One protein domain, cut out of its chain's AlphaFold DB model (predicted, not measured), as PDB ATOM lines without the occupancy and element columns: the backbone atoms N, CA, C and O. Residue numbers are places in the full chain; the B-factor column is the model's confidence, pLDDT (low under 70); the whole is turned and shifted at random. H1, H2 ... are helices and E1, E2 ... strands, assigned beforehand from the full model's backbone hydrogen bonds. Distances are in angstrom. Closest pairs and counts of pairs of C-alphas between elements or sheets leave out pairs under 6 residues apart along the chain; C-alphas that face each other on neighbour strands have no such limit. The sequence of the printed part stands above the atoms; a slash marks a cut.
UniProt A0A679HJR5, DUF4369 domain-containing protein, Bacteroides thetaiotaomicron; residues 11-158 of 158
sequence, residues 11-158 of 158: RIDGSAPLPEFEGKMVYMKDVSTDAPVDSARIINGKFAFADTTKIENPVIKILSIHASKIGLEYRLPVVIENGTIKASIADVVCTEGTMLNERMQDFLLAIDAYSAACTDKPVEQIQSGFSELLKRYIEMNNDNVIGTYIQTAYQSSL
ATOM      1  N   ARG A  11     134.276 174.604 102.580       97.56
ATOM      2  CA  ARG A  11     135.431 174.251 101.761       97.56
ATOM      3  C   ARG A  11     136.689 174.765 102.440       97.56
ATOM      4  O   ARG A  11     136.777 175.956 102.706       97.56
ATOM      5  N   ILE A  12     137.653 173.885 102.679       98.38
ATOM      6  CA  ILE A  12     139.009 174.250 103.082       98.38
ATOM      7  C   ILE A  12     139.870 174.329 101.826       98.38
ATOM      8  O   ILE A  12     140.096 173.314 101.168       98.38
ATOM      9  N   ASP A  13     140.368 175.522 101.518       98.25
ATOM     10  CA  ASP A  13     141.427 175.749 100.542       98.25
ATOM     11  C   ASP A  13     142.780 175.733 101.265       98.25
ATOM     12  O   ASP A  13     143.178 176.689 101.935       98.25
ATOM     13  N   GLY A  14     143.463 174.594 101.166       98.19
ATOM     14  CA  GLY A  14     144.686 174.289 101.891       98.19
ATOM     15  C   GLY A  14     145.968 174.597 101.119       98.19
ATOM     16  O   GLY A  14     146.065 174.336  99.917       98.19
ATOM     17  N   SER A  15     146.982 175.082 101.833       98.06
ATOM     18  CA  SER A  15     148.346 175.311 101.353       98.06
ATOM     19  C   SER A  15     149.356 174.596 102.252       98.06
ATOM     20  O   SER A  15     149.285 174.672 103.476       98.06
ATOM     21  N   ALA A  16     150.302 173.899 101.638       97.50
ATOM     22  CA  ALA A  16     151.401 173.188 102.277       97.50
ATOM     23  C   ALA A  16     152.657 173.352 101.398       97.50
ATOM     24  O   ALA A  16     153.019 172.437 100.659       97.50
ATOM     25  N   PRO A  17     153.284 174.544 101.397       95.81
ATOM     26  CA  PRO A  17     154.265 174.928 100.380       95.81
ATOM     27  C   PRO A  17     155.662 174.338 100.609       95.81
ATOM     28  O   PRO A  17     156.519 174.459  99.734       95.81
ATOM     29  N   LEU A  18     155.923 173.736 101.776       94.31
ATOM     30  CA  LEU A  18     157.225 173.145 102.063       94.31
ATOM     31  C   LEU A  18     157.460 171.938 101.138       94.31
ATOM     32  O   LEU A  18     156.623 171.033 101.108       94.31
ATOM     33  N   PRO A  19     158.599 171.864 100.416       94.25
ATOM     34  CA  PRO A  19     158.849 170.788  99.454       94.25
ATOM     35  C   PRO A  19     158.755 169.380 100.047       94.25
ATOM     36  O   PRO A  19     158.376 168.442  99.354       94.25
ATOM     37  N   GLU A  20     159.064 169.222 101.337       94.25
ATOM     38  CA  GLU A  20     158.967 167.928 102.015       94.25
ATOM     39  C   GLU A  20     157.529 167.423 102.212       94.25
ATOM     40  O   GLU A  20     157.337 166.278 102.630       94.25
ATOM     41  N   PHE A  21     156.522 168.263 101.972       95.88
ATOM     42  CA  PHE A  21     155.116 167.895 102.082       95.88
ATOM     43  C   PHE A  21     154.528 167.402 100.758       95.88
ATOM     44  O   PHE A  21     153.508 166.716 100.771       95.88
ATOM     45  N   GLU A  22     155.162 167.691  99.623       97.00
ATOM     46  CA  GLU A  22     154.632 167.315  98.312       97.00
ATOM     47  C   GLU A  22     154.418 165.794  98.204       97.00
ATOM     48  O   GLU A  22     155.276 164.986  98.566       97.00
ATOM     49  N   GLY A  23     153.234 165.385  97.733       96.69
ATOM     50  CA  GLY A  23     152.843 163.979  97.618       96.69
ATOM     51  C   GLY A  23     152.451 163.284  98.932       96.69
ATOM     52  O   GLY A  23     151.923 162.166  98.873       96.69
ATOM     53  N   LYS A  24     152.648 163.918 100.100       96.38
ATOM     54  CA  LYS A  24     152.160 163.412 101.395       96.38
ATOM     55  C   LYS A  24     150.653 163.638 101.551       96.38
ATOM     56  O   LYS A  24     150.009 164.320 100.753       96.38
ATOM     57  N   MET A  25     150.090 163.026 102.589       97.00
ATOM     58  CA  MET A  25     148.698 163.218 102.987       97.00
ATOM     59  C   MET A  25     148.613 164.274 104.091       97.00
ATOM     60  O   MET A  25     149.357 164.202 105.071       97.00
ATOM     61  N   VAL A  26     147.676 165.208 103.947       98.12
ATOM     62  CA  VAL A  26     147.110 165.952 105.074       98.12
ATOM     63  C   VAL A  26     145.993 165.103 105.655       98.12
ATOM     64  O   VAL A  26     145.098 164.690 104.918       98.12
ATOM     65  N   TYR A  27     146.019 164.862 106.959       98.25
ATOM     66  CA  TYR A  27     144.923 164.203 107.663       98.25
ATOM     67  C   TYR A  27     144.094 165.238 108.406       98.25
ATOM     68  O   TYR A  27     144.643 166.038 109.167       98.25
ATOM     69  N   MET A  28     142.780 165.191 108.216       98.44
ATOM     70  CA  MET A  28     141.837 165.849 109.107       98.44
ATOM     71  C   MET A  28     141.540 164.885 110.249       98.44
ATOM     72  O   MET A  28     141.073 163.771 110.016       98.44
ATOM     73  N   LYS A  29     141.824 165.301 111.478       98.00
ATOM     74  CA  LYS A  29     141.679 164.484 112.680       98.00
ATOM     75  C   LYS A  29     140.598 165.023 113.598       98.00
ATOM     76  O   LYS A  29     140.356 166.231 113.675       98.00
ATOM     77  N   ASP A  30     139.970 164.106 114.319       94.88
ATOM     78  CA  ASP A  30     139.109 164.458 115.434       94.88
ATOM     79  C   ASP A  30     139.934 164.934 116.637       94.88
ATOM     80  O   ASP A  30     140.908 164.294 117.021       94.88
ATOM     81  N   VAL A  31     139.533 166.051 117.248       90.56
ATOM     82  CA  VAL A  31     140.264 166.656 118.376       90.56
ATOM     83  C   VAL A  31     140.301 165.740 119.601       90.56
ATOM     84  O   VAL A  31     141.286 165.747 120.330       90.56
ATOM     85  N   SER A  32     139.238 164.966 119.845       87.88
ATOM     86  CA  SER A  32     139.097 164.184 121.079       87.88
ATOM     87  C   SER A  32     139.842 162.852 121.033       87.88
ATOM     88  O   SER A  32     140.367 162.402 122.048       87.88
ATOM     89  N   THR A  33     139.898 162.224 119.858       92.69
ATOM     90  CA  THR A  33     140.486 160.884 119.684       92.69
ATOM     91  C   THR A  33     141.824 160.890 118.950       92.69
ATOM     92  O   THR A  33     142.485 159.859 118.896       92.69
ATOM     93  N   ASP A  34     142.199 162.020 118.343       92.69
ATOM     94  CA  ASP A  34     143.297 162.163 117.373       92.69
ATOM     95  C   ASP A  34     143.194 161.229 116.147       92.69
ATOM     96  O   ASP A  34     144.104 161.151 115.320       92.69
ATOM     97  N   ALA A  35     142.065 160.532 115.982       95.56
ATOM     98  CA  ALA A  35     141.854 159.622 114.871       95.56
ATOM     99  C   ALA A  35     141.617 160.404 113.566       95.56
ATOM    100  O   ALA A  35     140.888 161.405 113.571       95.56
ATOM    101  N   PRO A  36     142.189 159.958 112.430       96.62
ATOM    102  CA  PRO A  36     141.896 160.550 111.132       96.62
ATOM    103  C   PRO A  36     140.432 160.290 110.756       96.62
ATOM    104  O   PRO A  36     139.962 159.155 110.798       96.62
ATOM    105  N   VAL A  37     139.725 161.351 110.372       97.06
ATOM    106  CA  VAL A  37     138.336 161.305 109.884       97.06
ATOM    107  C   VAL A  37     138.241 161.559 108.382       97.06
ATOM    108  O   VAL A  37     137.281 161.123 107.757       97.06
ATOM    109  N   ASP A  38     139.240 162.228 107.805       97.81
ATOM    110  CA  ASP A  38     139.381 162.442 106.364       97.81
ATOM    111  C   ASP A  38     140.865 162.649 106.008       97.81
ATOM    112  O   ASP A  38     141.717 162.846 106.885       97.81
ATOM    113  N   SER A  39     141.202 162.608 104.722       98.00
ATOM    114  CA  SER A  39     142.553 162.879 104.245       98.00
ATOM    115  C   SER A  39     142.582 163.402 102.810       98.00
ATOM    116  O   SER A  39     141.781 162.998 101.972       98.00
ATOM    117  N   ALA A  40     143.558 164.252 102.506       98.31
ATOM    118  CA  ALA A  40     143.774 164.800 101.173       98.31
ATOM    119  C   ALA A  40     145.253 164.712 100.796       98.31
ATOM    120  O   ALA A  40     146.133 164.972 101.616       98.31
ATOM    121  N   ARG A  41     145.540 164.367  99.539       98.19
ATOM    122  CA  ARG A  41     146.910 164.395  99.020       98.19
ATOM    123  C   ARG A  41     147.325 165.828  98.701       98.19
ATOM    124  O   ARG A  41     146.550 166.582  98.117       98.19
ATOM    125  N   ILE A  42     148.566 166.159  99.035       98.44
ATOM    126  CA  ILE A  42     149.195 167.431  98.686       98.44
ATOM    127  C   ILE A  42     149.707 167.340  97.250       98.44
ATOM    128  O   ILE A  42     150.494 166.445  96.929       98.44
ATOM    129  N   ILE A  43     149.220 168.240  96.397       98.12
ATOM    130  CA  ILE A  43     149.584 168.340  94.982       98.12
ATOM    131  C   ILE A  43     149.892 169.802  94.672       98.12
ATOM    132  O   ILE A  43     149.036 170.671  94.864       98.12
ATOM    133  N   ASN A  44     151.094 170.075  94.165       97.62
ATOM    134  CA  ASN A  44     151.601 171.426  93.912       97.62
ATOM    135  C   ASN A  44     151.486 172.331  95.152       97.62
ATOM    136  O   ASN A  44     151.023 173.472  95.062       97.62
ATOM    137  N   GLY A  45     151.838 171.791  96.320       97.75
ATOM    138  CA  GLY A  45     151.761 172.481  97.604       97.75
ATOM    139  C   GLY A  45     150.343 172.848  98.047       97.75
ATOM    140  O   GLY A  45     150.183 173.745  98.869       97.75
ATOM    141  N   LYS A  46     149.301 172.210  97.499       98.44
ATOM    142  CA  LYS A  46     147.898 172.483  97.841       98.44
ATOM    143  C   LYS A  46     147.138 171.217  98.201       98.44
ATOM    144  O   LYS A  46     147.447 170.133  97.713       98.44
ATOM    145  N   PHE A  47     146.108 171.381  99.018       98.56
ATOM    146  CA  PHE A  47     145.150 170.339  99.378       98.56
ATOM    147  C   PHE A  47     143.764 170.964  99.555       98.56
ATOM    148  O   PHE A  47     143.639 172.183  99.656       98.56
ATOM    149  N   ALA A  48     142.709 170.153  99.577       98.19
ATOM    150  CA  ALA A  48     141.367 170.656  99.830       98.19
ATOM    151  C   ALA A  48     140.498 169.622 100.542       98.19
ATOM    152  O   ALA A  48     140.630 168.425 100.300       98.19
ATOM    153  N   PHE A  49     139.578 170.124 101.361       98.25
ATOM    154  CA  PHE A  49     138.479 169.370 101.962       98.25
ATOM    155  C   PHE A  49     137.185 170.121 101.676       98.25
ATOM    156  O   PHE A  49     137.190 171.352 101.660       98.25
ATOM    157  N   ALA A  50     136.079 169.424 101.438       96.62
ATOM    158  CA  ALA A  50     134.797 170.084 101.244       96.62
ATOM    159  C   ALA A  50     133.633 169.158 101.579       96.62
ATOM    160  O   ALA A  50     133.657 167.975 101.251       96.62
ATOM    161  N   ASP A  51     132.585 169.740 102.149       95.00
ATOM    162  CA  ASP A  51     131.277 169.115 102.307       95.00
ATOM    163  C   ASP A  51     130.210 170.168 102.003       95.00
ATOM    164  O   ASP A  51     130.314 171.317 102.425       95.00
ATOM    165  N   THR A  52     129.178 169.784 101.257       93.38
ATOM    166  CA  THR A  52     128.057 170.667 100.900       93.38
ATOM    167  C   THR A  52     126.933 170.681 101.942       93.38
ATOM    168  O   THR A  52     125.948 171.411 101.802       93.38
ATOM    169  N   THR A  53     127.041 169.847 102.977       93.88
ATOM    170  CA  THR A  53     126.062 169.738 104.058       93.88
ATOM    171  C   THR A  53     126.104 170.992 104.916       93.88
ATOM    172  O   THR A  53     127.155 171.363 105.431       93.88
ATOM    173  N   LYS A  54     124.951 171.650 105.092       94.31
ATOM    174  CA  LYS A  54     124.849 172.839 105.945       94.31
ATOM    175  C   LYS A  54     125.304 172.499 107.365       94.31
ATOM    176  O   LYS A  54     124.784 171.573 107.985       94.31
ATOM    177  N   ILE A  55     126.230 173.294 107.882       94.31
ATOM    178  CA  ILE A  55     126.730 173.168 109.249       94.31
ATOM    179  C   ILE A  55     125.830 173.996 110.165       94.31
ATOM    180  O   ILE A  55     125.816 175.220 110.069       94.31
ATOM    181  N   GLU A  56     125.063 173.340 111.031       94.00
ATOM    182  CA  GLU A  56     124.275 174.033 112.065       94.00
ATOM    183  C   GLU A  56     125.125 174.331 113.307       94.00
ATOM    184  O   GLU A  56     124.984 175.386 113.915       94.00
ATOM    185  N   ASN A  57     126.036 173.417 113.652       94.75
ATOM    186  CA  ASN A  57     126.929 173.543 114.800       94.75
ATOM    187  C   ASN A  57     128.379 173.426 114.318       94.75
ATOM    188  O   ASN A  57     128.768 172.339 113.879       94.75
ATOM    189  N   PRO A  58     129.165 174.515 114.368       96.56
ATOM    190  CA  PRO A  58     130.584 174.462 114.052       96.56
ATOM    191  C   PRO A  58     131.323 173.445 114.923       96.56
ATOM    192  O   PRO A  58     130.946 173.220 116.069       96.56
ATOM    193  N   VAL A  59     132.386 172.841 114.400       96.62
ATOM    194  CA  VAL A  59     133.239 171.901 115.150       96.62
ATOM    195  C   VAL A  59     134.706 172.167 114.853       96.62
ATOM    196  O   VAL A  59     135.035 172.612 113.761       96.62
ATOM    197  N   ILE A  60     135.605 171.874 115.791       97.81
ATOM    198  CA  ILE A  60     137.048 171.990 115.542       97.81
ATOM    199  C   ILE A  60     137.597 170.648 115.067       97.81
ATOM    200  O   ILE A  60     137.247 169.591 115.597       97.81
ATOM    201  N   LYS A  61     138.467 170.700 114.059       97.81
ATOM    202  CA  LYS A  61     139.260 169.569 113.568       97.81
ATOM    203  C   LYS A  61     140.726 169.968 113.511       97.81
ATOM    204  O   LYS A  61     141.047 171.149 113.404       97.81
ATOM    205  N   ILE A  62     141.616 168.984 113.588       97.81
ATOM    206  CA  ILE A  62     143.057 169.217 113.466       97.81
ATOM    207  C   ILE A  62     143.505 168.776 112.081       97.81
ATOM    208  O   ILE A  62     143.386 167.602 111.736       97.81
ATOM    209  N   LEU A  63     144.035 169.702 111.289       98.31
ATOM    210  CA  LEU A  63     144.768 169.356 110.077       98.31
ATOM    211  C   LEU A  63     146.197 168.992 110.461       98.31
ATOM    212  O   LEU A  63     146.836 169.721 111.220       98.31
ATOM    213  N   SER A  64     146.688 167.864 109.956       97.06
ATOM    214  CA  SER A  64     147.996 167.337 110.337       97.06
ATOM    215  C   SER A  64     148.806 166.810 109.160       97.06
ATOM    216  O   SER A  64     148.265 166.164 108.260       97.06
ATOM    217  N   ILE A  65     150.115 167.078 109.183       96.44
ATOM    218  CA  ILE A  65     151.091 166.564 108.215       96.44
ATOM    219  C   ILE A  65     152.280 165.991 108.983       96.44
ATOM    220  O   ILE A  65     152.899 166.675 109.799       96.44
ATOM    221  N   HIS A  66     152.637 164.744 108.681       91.62
ATOM    222  CA  HIS A  66     153.846 164.133 109.223       91.62
ATOM    223  C   HIS A  66     155.076 164.662 108.476       91.62
ATOM    224  O   HIS A  66     155.221 164.493 107.254       91.62
ATOM    225  N   ALA A  67     155.981 165.302 109.213       86.31
ATOM    226  CA  ALA A  67     157.253 165.747 108.671       86.31
ATOM    227  C   ALA A  67     158.158 164.545 108.380       86.31
ATOM    228  O   ALA A  67     157.913 163.420 108.817       86.31
ATOM    229  N   SER A  68     159.222 164.770 107.614       85.06
ATOM    230  CA  SER A  68     160.179 163.697 107.306       85.06
ATOM    231  C   SER A  68     161.014 163.309 108.533       85.06
ATOM    232  O   SER A  68     161.482 162.177 108.654       85.06
ATOM    233  N   LYS A  69     161.180 164.249 109.472       86.19
ATOM    234  CA  LYS A  69     161.801 164.003 110.771       86.19
ATOM    235  C   LYS A  69     160.871 163.149 111.635       86.19
ATOM    236  O   LYS A  69     159.742 163.543 111.917       86.19
ATOM    237  N   ILE A  70     161.376 162.004 112.093       83.06
ATOM    238  CA  ILE A  70     160.642 161.089 112.976       83.06
ATOM    239  C   ILE A  70     160.140 161.849 114.210       83.06
ATOM    240  O   ILE A  70     160.907 162.550 114.871       83.06
ATOM    241  N   GLY A  71     158.852 161.683 114.511       81.50
ATOM    242  CA  GLY A  71     158.199 162.277 115.676       81.50
ATOM    243  C   GLY A  71     157.805 163.747 115.526       81.50
ATOM    244  O   GLY A  71     157.253 164.299 116.471       81.50
ATOM    245  N   LEU A  72     158.059 164.385 114.375       87.38
ATOM    246  CA  LEU A  72     157.596 165.745 114.105       87.38
ATOM    247  C   LEU A  72     156.305 165.721 113.275       87.38
ATOM    248  O   LEU A  72     156.273 165.210 112.154       87.38
ATOM    249  N   GLU A  73     155.249 166.308 113.828       91.38
ATOM    250  CA  GLU A  73     153.945 166.466 113.188       91.38
ATOM    251  C   GLU A  73     153.545 167.942 113.230       91.38
ATOM    252  O   GLU A  73     153.502 168.553 114.299       91.38
ATOM    253  N   TYR A  74     153.243 168.511 112.066       94.31
ATOM    254  CA  TYR A  74     152.668 169.848 111.973       94.31
ATOM    255  C   TYR A  74     151.165 169.743 112.184       94.31
ATOM    256  O   TYR A  74     150.522 168.917 111.536       94.31
ATOM    257  N   ARG A  75     150.609 170.566 113.077       94.94
ATOM    258  CA  ARG A  75     149.191 170.535 113.457       94.94
ATOM    259  C   ARG A  75     148.606 171.941 113.388       94.94
ATOM    260  O   ARG A  75     149.190 172.873 113.927       94.94
ATOM    261  N   LEU A  76     147.448 172.077 112.750       97.19
ATOM    262  CA  LEU A  76     146.691 173.325 112.665       97.19
ATOM    263  C   LEU A  76     145.232 173.052 113.058       97.19
ATOM    264  O   LEU A  76     144.552 172.309 112.342       97.19
ATOM    265  N   PRO A  77     144.728 173.617 114.171       97.31
ATOM    266  CA  PRO A  77     143.301 173.591 114.452       97.31
ATOM    267  C   PRO A  77     142.546 174.487 113.465       97.31
ATOM    268  O   PRO A  77     142.922 175.632 113.228       97.31
ATOM    269  N   VAL A  78     141.457 173.962 112.908       98.00
ATOM    270  CA  VAL A  78     140.535 174.689 112.026       98.00
ATOM    271  C   VAL A  78     139.109 174.534 112.534       98.00
ATOM    272  O   VAL A  78     138.725 173.463 113.016       98.00
ATOM    273  N   VAL A  79     138.313 175.593 112.419       98.31
ATOM    274  CA  VAL A  79     136.885 175.550 112.742       98.31
ATOM    275  C   VAL A  79     136.110 175.208 111.473       98.31
ATOM    276  O   VAL A  79     136.133 175.952 110.499       98.31
ATOM    277  N   ILE A  80     135.419 174.077 111.475       97.69
ATOM    278  CA  ILE A  80     134.533 173.645 110.398       97.69
ATOM    279  C   ILE A  80     133.206 174.391 110.553       97.69
ATOM    280  O   ILE A  80     132.393 174.054 111.411       97.69
ATOM    281  N   GLU A  81     133.007 175.423 109.736       96.62
ATOM    282  CA  GLU A  81     131.792 176.243 109.660       96.62
ATOM    283  C   GLU A  81     131.423 176.538 108.198       96.62
ATOM    284  O   GLU A  81     132.218 176.286 107.292       96.62
ATOM    285  N   ASN A  82     130.205 177.036 107.943       96.31
ATOM    286  CA  ASN A  82     129.796 177.298 106.563       96.31
ATOM    287  C   ASN A  82     130.659 178.399 105.933       96.31
ATOM    288  O   ASN A  82     130.820 179.470 106.516       96.31
ATOM    289  N   GLY A  83     131.128 178.169 104.708       96.12
ATOM    290  CA  GLY A  83     131.928 179.132 103.957       96.12
ATOM    291  C   GLY A  83     133.239 178.562 103.428       96.12
ATOM    292  O   GLY A  83     133.453 177.349 103.374       96.12
ATOM    293  N   THR A  84     134.108 179.468 102.988       97.44
ATOM    294  CA  THR A  84     135.442 179.130 102.491       97.44
ATOM    295  C   THR A  84     136.468 179.431 103.567       97.44
ATOM    296  O   THR A  84     136.706 180.584 103.907       97.44
ATOM    297  N   ILE A  85     137.087 178.373 104.066       98.31
ATOM    298  CA  ILE A  85     138.163 178.402 105.046       98.31
ATOM    299  C   ILE A  85     139.468 178.302 104.268       98.31
ATOM    300  O   ILE A  85     139.597 177.466 103.375       98.31
ATOM    301  N   LYS A  86     140.456 179.118 104.599       98.06
ATOM    302  CA  LYS A  86     141.815 178.945 104.086       98.06
ATOM    303  C   LYS A  86     142.689 178.430 105.207       98.06
ATOM    304  O   LYS A  86     142.623 178.953 106.311       98.06
ATOM    305  N   ALA A  87     143.508 177.430 104.911       98.06
ATOM    306  CA  ALA A  87     144.413 176.829 105.879       98.06
ATOM    307  C   ALA A  87     145.817 176.727 105.284       98.06
ATOM    308  O   ALA A  87     145.986 176.242 104.168       98.06
ATOM    309  N   SER A  88     146.835 177.154 106.020       97.06
ATOM    310  CA  SER A  88     148.234 177.046 105.614       97.06
ATOM    311  C   SER A  88     149.020 176.291 106.673       97.06
ATOM    312  O   SER A  88     149.058 176.707 107.828       97.06
ATOM    313  N   ILE A  89     149.663 175.196 106.272       95.25
ATOM    314  CA  ILE A  89     150.596 174.440 107.106       95.25
ATOM    315  C   ILE A  89     151.997 174.639 106.526       95.25
ATOM    316  O   ILE A  89     152.356 174.062 105.500       95.25
ATOM    317  N   ALA A  90     152.769 175.496 107.179       89.56
ATOM    318  CA  ALA A  90     154.167 175.790 106.882       89.56
ATOM    319  C   ALA A  90     154.918 175.964 108.216       89.56
ATOM    320  O   ALA A  90     154.440 175.494 109.248       89.56
ATOM    321  N   ASP A  91     156.062 176.655 108.213       83.06
ATOM    322  CA  ASP A  91     156.774 177.009 109.452       83.06
ATOM    323  C   ASP A  91     155.895 177.816 110.417       83.06
ATOM    324  O   ASP A  91     155.959 177.629 111.628       83.06
ATOM    325  N   VAL A  92     155.034 178.672 109.862       83.00
ATOM    326  CA  VAL A  92     153.940 179.330 110.578       83.00
ATOM    327  C   VAL A  92     152.631 178.765 110.046       83.00
ATOM    328  O   VAL A  92     152.404 178.731 108.830       83.00
ATOM    329  N   VAL A  93     151.773 178.309 110.955       88.31
ATOM    330  CA  VAL A  93     150.441 177.814 110.607       88.31
ATOM    331  C   VAL A  93     149.438 178.967 110.588       88.31
ATOM    332  O   VAL A  93     149.537 179.901 111.381       88.31
ATOM    333  N   CYS A  94     148.485 178.924 109.660       94.31
ATOM    334  CA  CYS A  94     147.484 179.978 109.511       94.31
ATOM    335  C   CYS A  94     146.112 179.408 109.148       94.31
ATOM    336  O   CYS A  94     146.033 178.491 108.328       94.31
ATOM    337  N   THR A  95     145.043 179.967 109.709       96.81
ATOM    338  CA  THR A  95     143.655 179.712 109.315       96.81
ATOM    339  C   THR A  95     142.872 181.022 109.190       96.81
ATOM    340  O   THR A  95     143.022 181.918 110.005       96.81
ATOM    341  N   GLU A  96     142.054 181.182 108.152       96.62
ATOM    342  CA  GLU A  96     141.279 182.412 107.911       96.62
ATOM    343  C   GLU A  96     140.066 182.143 106.999       96.62
ATOM    344  O   GLU A  96     139.794 181.005 106.610       96.62
ATOM    345  N   GLY A  97     139.349 183.200 106.604       95.88
ATOM    346  CA  GLY A  97     138.297 183.151 105.577       95.88
ATOM    347  C   GLY A  97     136.873 183.039 106.125       95.88
ATOM    348  O   GLY A  97     135.912 183.297 105.398       95.88
ATOM    349  N   THR A  98     136.734 182.732 107.414       97.00
ATOM    350  CA  THR A  98     135.466 182.743 108.148       97.00
ATOM    351  C   THR A  98     135.673 183.300 109.559       97.00
ATOM    352  O   THR A  98     136.788 183.278 110.082       97.00
ATOM    353  N   MET A  99     134.599 183.777 110.197       96.31
ATOM    354  CA  MET A  99     134.679 184.494 111.477       96.31
ATOM    355  C   MET A  99     135.316 183.665 112.602       96.31
ATOM    356  O   MET A  99     136.113 184.196 113.375       96.31
ATOM    357  N   LEU A 100     134.983 182.375 112.733       98.06
ATOM    358  CA  LEU A 100     135.563 181.544 113.793       98.06
ATOM    359  C   LEU A 100     136.998 181.125 113.463       98.06
ATOM    360  O   LEU A 100     137.797 180.961 114.380       98.06
ATOM    361  N   ASN A 101     137.367 181.004 112.186       98.38
ATOM    362  CA  ASN A 101     138.766 180.767 111.825       98.38
ATOM    363  C   ASN A 101     139.639 182.003 112.072       98.38
ATOM    364  O   ASN A 101     140.733 181.852 112.594       98.38
ATOM    365  N   GLU A 102     139.144 183.218 111.829       98.06
ATOM    366  CA  GLU A 102     139.850 184.451 112.214       98.06
ATOM    367  C   GLU A 102     140.054 184.530 113.739       98.06
ATOM    368  O   GLU A 102     141.165 184.771 114.204       98.06
ATOM    369  N   ARG A 103     139.026 184.202 114.538       97.81
ATOM    370  CA  ARG A 103     139.162 184.114 116.007       97.81
ATOM    371  C   ARG A 103     140.145 183.026 116.455       97.81
ATOM    372  O   ARG A 103     140.874 183.219 117.427       97.81
ATOM    373  N   MET A 104     140.162 181.878 115.774       98.06
ATOM    374  CA  MET A 104     141.142 180.817 116.033       98.06
ATOM    375  C   MET A 104     142.558 181.304 115.713       98.06
ATOM    376  O   MET A 104     143.477 181.053 116.486       98.06
ATOM    377  N   GLN A 105     142.737 182.045 114.619       97.88
ATOM    378  CA  GLN A 105     144.027 182.616 114.245       97.88
ATOM    379  C   GLN A 105     144.541 183.615 115.277       97.88
ATOM    380  O   GLN A 105     145.713 183.548 115.640       97.88
ATOM    381  N   ASP A 106     143.677 184.495 115.785       97.62
ATOM    382  CA  ASP A 106     144.038 185.438 116.848       97.62
ATOM    383  C   ASP A 106     144.569 184.704 118.087       97.62
ATOM    384  O   ASP A 106     145.586 185.093 118.667       97.62
ATOM    385  N   PHE A 107     143.925 183.593 118.461       97.50
ATOM    386  CA  PHE A 107     144.381 182.744 119.558       97.50
ATOM    387  C   PHE A 107     145.755 182.114 119.284       97.50
ATOM    388  O   PHE A 107     146.640 182.195 120.139       97.50
ATOM    389  N   LEU A 108     145.958 181.529 118.100       95.75
ATOM    390  CA  LEU A 108     147.241 180.929 117.716       95.75
ATOM    391  C   LEU A 108     148.375 181.968 117.724       95.75
ATOM    392  O   LEU A 108     149.424 181.729 118.318       95.75
ATOM    393  N   LEU A 109     148.134 183.157 117.164       96.00
ATOM    394  CA  LEU A 109     149.097 184.262 117.181       96.00
ATOM    395  C   LEU A 109     149.415 184.733 118.599       96.00
ATOM    396  O   LEU A 109     150.554 185.099 118.886       96.00
ATOM    397  N   ALA A 110     148.431 184.732 119.496       96.25
ATOM    398  CA  ALA A 110     148.660 185.110 120.881       96.25
ATOM    399  C   ALA A 110     149.509 184.082 121.638       96.25
ATOM    400  O   ALA A 110     150.330 184.486 122.462       96.25
ATOM    401  N   ILE A 111     149.368 182.785 121.338       94.00
ATOM    402  CA  ILE A 111     150.278 181.750 121.851       94.00
ATOM    403  C   ILE A 111     151.699 181.989 121.334       94.00
ATOM    404  O   ILE A 111     152.634 182.006 122.137       94.00
ATOM    405  N   ASP A 112     151.868 182.211 120.030       92.38
ATOM    406  CA  ASP A 112     153.186 182.436 119.425       92.38
ATOM    407  C   ASP A 112     153.863 183.684 120.006       92.38
ATOM    408  O   ASP A 112     155.027 183.642 120.417       92.38
ATOM    409  N   ALA A 113     153.117 184.786 120.120       93.94
ATOM    410  CA  ALA A 113     153.598 186.028 120.717       93.94
ATOM    411  C   ALA A 113     153.957 185.854 122.200       93.94
ATOM    412  O   ALA A 113     154.967 186.393 122.658       93.94
ATOM    413  N   TYR A 114     153.157 185.090 122.952       94.12
ATOM    414  CA  TYR A 114     153.447 184.787 124.350       94.12
ATOM    415  C   TYR A 114     154.731 183.965 124.487       94.12
ATOM    416  O   TYR A 114     155.617 184.339 125.253       94.12
ATOM    417  N   SER A 115     154.867 182.901 123.692       91.06
ATOM    418  CA  SER A 115     156.059 182.049 123.648       91.06
ATOM    419  C   SER A 115     157.324 182.862 123.344       91.06
ATOM    420  O   SER A 115     158.312 182.775 124.075       91.06
ATOM    421  N   ALA A 116     157.269 183.743 122.339       91.94
ATOM    422  CA  ALA A 116     158.377 184.627 121.980       91.94
ATOM    423  C   ALA A 116     158.752 185.623 123.095       91.94
ATOM    424  O   ALA A 116     159.915 186.002 123.218       91.94
ATOM    425  N   ALA A 117     157.796 186.034 123.932       91.81
ATOM    426  CA  ALA A 117     158.019 186.963 125.043       91.81
ATOM    427  C   ALA A 117     158.535 186.292 126.336       91.81
ATOM    428  O   ALA A 117     158.745 186.977 127.344       91.81
ATOM    429  N   CYS A 118     158.702 184.967 126.347       90.94
ATOM    430  CA  CYS A 118     159.058 184.184 127.534       90.94
ATOM    431  C   CYS A 118     160.539 183.770 127.612       90.94
ATOM    432  O   CYS A 118     160.884 183.004 128.508       90.94
ATOM    433  N   THR A 119     161.419 184.286 126.743       85.38
ATOM    434  CA  THR A 119     162.831 183.856 126.623       85.38
ATOM    435  C   THR A 119     163.646 183.933 127.917       85.38
ATOM    436  O   THR A 119     164.522 183.099 128.119       85.38
ATOM    437  N   ASP A 120     163.331 184.878 128.808       87.25
ATOM    438  CA  ASP A 120     164.113 185.166 130.023       87.25
ATOM    439  C   ASP A 120     163.266 185.149 131.309       87.25
ATOM    440  O   ASP A 120     163.628 185.747 132.325       87.25
ATOM    441  N   LYS A 121     162.096 184.494 131.279       88.94
ATOM    442  CA  LYS A 121     161.169 184.457 132.423       88.94
ATOM    443  C   LYS A 121     161.319 183.170 133.250       88.94
ATOM    444  O   LYS A 121     161.525 182.099 132.682       88.94
ATOM    445  N   PRO A 122     161.150 183.226 134.587       92.25
ATOM    446  CA  PRO A 122     161.045 182.024 135.412       92.25
ATOM    447  C   PRO A 122     159.851 181.152 134.999       92.25
ATOM    448  O   PRO A 122     158.787 181.678 134.673       92.25
ATOM    449  N   VAL A 123     159.996 179.825 135.089       90.06
ATOM    450  CA  VAL A 123     158.965 178.847 134.676       90.06
ATOM    451  C   VAL A 123     157.607 179.111 135.335       90.06
ATOM    452  O   VAL A 123     156.585 179.057 134.661       90.06
ATOM    453  N   GLU A 124     157.585 179.463 136.620       91.00
ATOM    454  CA  GLU A 124     156.349 179.767 137.356       91.00
ATOM    455  C   GLU A 124     155.604 180.978 136.771       91.00
ATOM    456  O   GLU A 124     154.384 180.946 136.612       91.00
ATOM    457  N   GLN A 125     156.333 182.028 136.375       91.62
ATOM    458  CA  GLN A 125     155.739 183.197 135.717       91.62
ATOM    459  C   GLN A 125     155.234 182.852 134.315       91.62
ATOM    460  O   GLN A 125     154.189 183.350 133.901       91.62
ATOM    461  N   ILE A 126     155.950 181.978 133.597       92.62
ATOM    462  CA  ILE A 126     155.518 181.481 132.287       92.62
ATOM    463  C   ILE A 126     154.209 180.696 132.428       92.62
ATOM    464  O   ILE A 126     153.283 180.929 131.658       92.62
ATOM    465  N   GLN A 127     154.101 179.807 133.416       91.94
ATOM    466  CA  GLN A 127     152.893 179.013 133.652       91.94
ATOM    467  C   GLN A 127     151.705 179.888 134.065       91.94
ATOM    468  O   GLN A 127     150.628 179.763 133.484       91.94
ATOM    469  N   SER A 128     151.908 180.816 135.006       93.69
ATOM    470  CA  SER A 128     150.848 181.728 135.456       93.69
ATOM    471  C   SER A 128     150.341 182.614 134.318       93.69
ATOM    472  O   SER A 128     149.137 182.676 134.078       93.69
ATOM    473  N   GLY A 129     151.245 183.258 133.571       95.25
ATOM    474  CA  GLY A 129     150.856 184.125 132.458       95.25
ATOM    475  C   GLY A 129     150.209 183.355 131.302       95.25
ATOM    476  O   GLY A 129     149.321 183.881 130.636       95.25
ATOM    477  N   PHE A 130     150.592 182.090 131.093       96.00
ATOM    478  CA  PHE A 130     149.956 181.242 130.090       96.00
ATOM    479  C   PHE A 130     148.532 180.867 130.516       96.00
ATOM    480  O   PHE A 130     147.609 180.998 129.718       96.00
ATOM    481  N   SER A 131     148.322 180.499 131.784       96.38
ATOM    482  CA  SER A 131     146.982 180.246 132.339       96.38
ATOM    483  C   SER A 131     146.064 181.470 132.203       96.38
ATOM    484  O   SER A 131     144.909 181.344 131.795       96.38
ATOM    485  N   GLU A 132     146.577 182.675 132.480       96.69
ATOM    486  CA  GLU A 132     145.834 183.932 132.303       96.69
ATOM    487  C   GLU A 132     145.471 184.200 130.836       96.69
ATOM    488  O   GLU A 132     144.331 184.568 130.538       96.69
ATOM    489  N   LEU A 133     146.411 183.970 129.911       97.25
ATOM    490  CA  LEU A 133     146.164 184.071 128.473       97.25
ATOM    491  C   LEU A 133     145.031 183.130 128.040       97.25
ATOM    492  O   LEU A 133     144.102 183.561 127.354       97.25
ATOM    493  N   LEU A 134     145.086 181.865 128.469       97.62
ATOM    494  CA  LEU A 134     144.068 180.864 128.152       97.62
ATOM    495  C   LEU A 134     142.697 181.271 128.701       97.62
ATOM    496  O   LEU A 134     141.718 181.247 127.958       97.62
ATOM    497  N   LYS A 135     142.619 181.709 129.967       97.31
ATOM    498  CA  LYS A 135     141.369 182.174 130.600       97.31
ATOM    499  C   LYS A 135     140.736 183.326 129.824       97.31
ATOM    500  O   LYS A 135     139.551 183.260 129.504       97.31
ATOM    501  N   ARG A 136     141.532 184.318 129.419       97.62
ATOM    502  CA  ARG A 136     141.055 185.437 128.594       97.62
ATOM    503  C   ARG A 136     140.469 184.963 127.262       97.62
ATOM    504  O   ARG A 136     139.406 185.432 126.865       97.62
ATOM    505  N   TYR A 137     141.138 184.046 126.565       97.56
ATOM    506  CA  TYR A 137     140.635 183.539 125.285       97.56
ATOM    507  C   TYR A 137     139.420 182.615 125.434       97.56
ATOM    508  O   TYR A 137     138.574 182.605 124.539       97.56
ATOM    509  N   ILE A 138     139.289 181.898 126.553       97.44
ATOM    510  CA  ILE A 138     138.067 181.159 126.904       97.44
ATOM    511  C   ILE A 138     136.905 182.133 127.107       97.44
ATOM    512  O   ILE A 138     135.834 181.920 126.549       97.44
ATOM    513  N   GLU A 139     137.110 183.225 127.847       97.19
ATOM    514  CA  GLU A 139     136.081 184.246 128.077       97.19
ATOM    515  C   GLU A 139     135.668 184.953 126.781       97.19
ATOM    516  O   GLU A 139     134.476 185.099 126.514       97.19
ATOM    517  N   MET A 140     136.636 185.335 125.942       96.56
ATOM    518  CA  MET A 140     136.386 185.962 124.637       96.56
ATOM    519  C   MET A 140     135.648 185.042 123.653       96.56
ATOM    520  O   MET A 140     135.033 185.537 122.711       96.56
ATOM    521  N   ASN A 141     135.716 183.724 123.857       96.88
ATOM    522  CA  ASN A 141     135.087 182.711 123.010       96.88
ATOM    523  C   ASN A 141     134.062 181.860 123.772       96.88
ATOM    524  O   ASN A 141     133.824 180.707 123.412       96.88
ATOM    525  N   ASN A 142     133.454 182.410 124.827       95.31
ATOM    526  CA  ASN A 142     132.482 181.693 125.657       95.31
ATOM    527  C   ASN A 142     131.173 181.354 124.919       95.31
ATOM    528  O   ASN A 142     130.389 180.530 125.385       95.31
ATOM    529  N   ASP A 143     130.951 181.990 123.771       94.69
ATOM    530  CA  ASP A 143     129.779 181.873 122.915       94.69
ATOM    531  C   ASP A 143     129.966 180.854 121.783       94.69
ATOM    532  O   ASP A 143     129.045 180.631 120.997       94.69
ATOM    533  N   ASN A 144     131.153 180.251 121.660       96.25
ATOM    534  CA  ASN A 144     131.501 179.424 120.514       96.25
ATOM    535  C   ASN A 144     132.434 178.251 120.869       96.25
ATOM    536  O   ASN A 144     132.950 178.121 121.978       96.25
ATOM    537  N   VAL A 145     132.656 177.366 119.894       96.75
ATOM    538  CA  VAL A 145     133.394 176.106 120.096       96.75
ATOM    539  C   VAL A 145     134.876 176.275 120.428       96.75
ATOM    540  O   VAL A 145     135.486 175.345 120.957       96.75
ATOM    541  N   ILE A 146     135.463 177.443 120.155       97.75
ATOM    542  CA  ILE A 146     136.873 177.729 120.439       97.75
ATOM    543  C   ILE A 146     137.103 177.763 121.949       97.75
ATOM    544  O   ILE A 146     138.063 177.160 122.415       97.75
ATOM    545  N   GLY A 147     136.205 178.372 122.732       96.75
ATOM    546  CA  GLY A 147     136.334 178.405 124.192       96.75
ATOM    547  C   GLY A 147     136.373 176.999 124.800       96.75
ATOM    548  O   GLY A 147     137.271 176.676 125.579       96.75
ATOM    549  N   THR A 148     135.460 176.119 124.368       95.38
ATOM    550  CA  THR A 148     135.427 174.707 124.793       95.38
ATOM    551  C   THR A 148     136.673 173.941 124.356       95.38
ATOM    552  O   THR A 148     137.202 173.126 125.117       95.38
ATOM    553  N   TYR A 149     137.169 174.204 123.146       95.50
ATOM    554  CA  TYR A 149     138.409 173.607 122.664       95.50
ATOM    555  C   TYR A 149     139.600 174.009 123.525       95.50
ATOM    556  O   TYR A 149     140.324 173.128 123.978       95.50
ATOM    557  N   ILE A 150     139.771 175.304 123.807       96.12
ATOM    558  CA  ILE A 150     140.876 175.796 124.636       96.12
ATOM    559  C   ILE A 150     140.807 175.162 126.026       96.12
ATOM    560  O   ILE A 150     141.805 174.632 126.511       96.12
ATOM    561  N   GLN A 151     139.618 175.140 126.634       94.44
ATOM    562  CA  GLN A 151     139.409 174.543 127.952       94.44
ATOM    563  C   GLN A 151     139.803 173.062 128.003       94.44
ATOM    564  O   GLN A 151     140.371 172.606 128.993       94.44
ATOM    565  N   THR A 152     139.510 172.319 126.935       92.12
ATOM    566  CA  THR A 152     139.764 170.875 126.865       92.12
ATOM    567  C   THR A 152     141.218 170.575 126.501       92.12
ATOM    568  O   THR A 152     141.877 169.784 127.169       92.12
ATOM    569  N   ALA A 153     141.740 171.217 125.454       91.12
ATOM    570  CA  ALA A 153     143.078 170.965 124.925       91.12
ATOM    571  C   ALA A 153     144.189 171.445 125.872       91.12
ATOM    572  O   ALA A 153     145.255 170.834 125.922       91.12
ATOM    573  N   TYR A 154     143.932 172.504 126.646       91.69
ATOM    574  CA  TYR A 154     144.899 173.106 127.566       91.69
ATOM    575  C   TYR A 154     144.508 172.935 129.038       91.69
ATOM    576  O   TYR A 154     144.989 173.678 129.891       91.69
ATOM    577  N   GLN A 155     143.675 171.939 129.365       91.94
ATOM    578  CA  GLN A 155     143.194 171.702 130.731       91.94
ATOM    579  C   GLN A 155     144.328 171.584 131.762       91.94
ATOM    580  O   GLN A 155     144.181 172.031 132.892       91.94
ATOM    581  N   SER A 156     145.471 171.007 131.382       89.94
ATOM    582  CA  SER A 156     146.642 170.865 132.260       89.94
ATOM    583  C   SER A 156     147.336 172.188 132.602       89.94
ATOM    584  O   SER A 156     148.165 172.217 133.507       89.94
ATOM    585  N   SER A 157     147.039 173.257 131.859       88.44
ATOM    586  CA  SER A 157     147.645 174.586 131.994       88.44
ATOM    587  C   SER A 157     146.695 175.628 132.602       88.44
ATOM    588  O   SER A 157     147.092 176.782 132.765       88.44
ATOM    589  N   LEU A 158     145.446 175.253 132.905       86.44
ATOM    590  CA  LEU A 158     144.409 176.126 133.475       86.44
ATOM    591  C   LEU A 158     144.375 176.074 135.002       86.44
ATOM    592  O   LEU A 158     144.253 177.182 135.590       86.44
TER     593      LEU A 158
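What this domain is: This is residues 11 to 158 of the 158 residues of the protein "DUF4369 domain-containing protein" of Bacteroides thetaiotaomicron (UniProt A0A679HJR5). Two four-stranded sheets lie face to face as a sandwich, and three helices sit along one side of it: H1 runs along the edge strands E8 and E6, H2 runs back beside H1 farther out, and H3 folds back from H2 to pack on E5. Residues 119 to 125, at the turn between H1 and H2, stick out. The 148 printed residues hold eight named strands, E1 to E8, followed by three named helices, H1 to H3; one sheet is mixed, in the order E4, E1, E7, E8, the other all antiparallel, in the order E3, E2, E5, E6. The class is mixed, helices and strands; the whole is compact, with a radius of gyration of the C-alphas of 15.9 A and spans of 44 by 39 by 26 A.

How they stand to each other: E1, residues 11 to 15, is antiparallel to E4, residues 46 to 51, with N 12 and O 49 within hydrogen-bond range at 2.8 A, and parallel to E7, residues 83 to 88, with N 13 and O 85 at 2.8 A. E7 and E8, residues 94 to 96, form a hairpin, with N 88 and O 94 at 2.8 A. In the strongly twisted second sheet, E2, residues 25 to 30, and E3, residues 36 to 41, form a hairpin, with N 28 and O 38 at 2.9 A. E5, residues 59 to 66, is antiparallel to E2, with N 29 and O 62 at 2.8 A, and forms a hairpin with E6, residues 73 to 80, with N 63 and O 76 at 2.9 A. The sheets form a sandwich, two sheets face to face: the parts of them that face each other are 9.8 A centre to centre, and the strands of the one stand at 29 degrees to those of the other. H1, residues 99 to 116, is on both sheets; it lies over E6 and along it, at 11 degrees on the local plane, the closest C-alphas being those of Val 79 and Asn 101, 5.6 A apart. H2, residues 123 to 140, is close to H1 but not clearly touching, at a shallow tilt of 13 degrees, opposite ways, the closest C-alphas being those of Phe 107 and Tyr 137, 6.9 A apart. H3, residues 145 to 153, forms a helical hairpin with H2, touching its residues 134 to 140 alone; the closest C-alphas, of Ile 138 and Gly 147, are 4.2 A apart. H3 is also on the second sheet, the C-alphas of Val 59 and Val 145 coming closest to E5 at 6.5 A. In H1, H2 and H3 every O i to N i+4 pair is within hydrogen-bond range.

Where its parts are: E1 begins at C-alpha 11, (135.431, 174.251, 101.761). E5 is 22.8 A long and E6 20.9 A. H1 is 25.9 A long, from C-alpha 99 at (134.679, 184.494, 111.477), H2 25.7 A, and H3 12.0 A, ending at C-alpha 153, (143.078, 170.965, 124.925).

The domain as a whole: The C-alphas of Thr 52 and Pro 122 are the two farthest apart, at 49.1 A. The printed part has no cut and no long link. The mean pLDDT of the printed part is 94.8, and no printed residue is under 70.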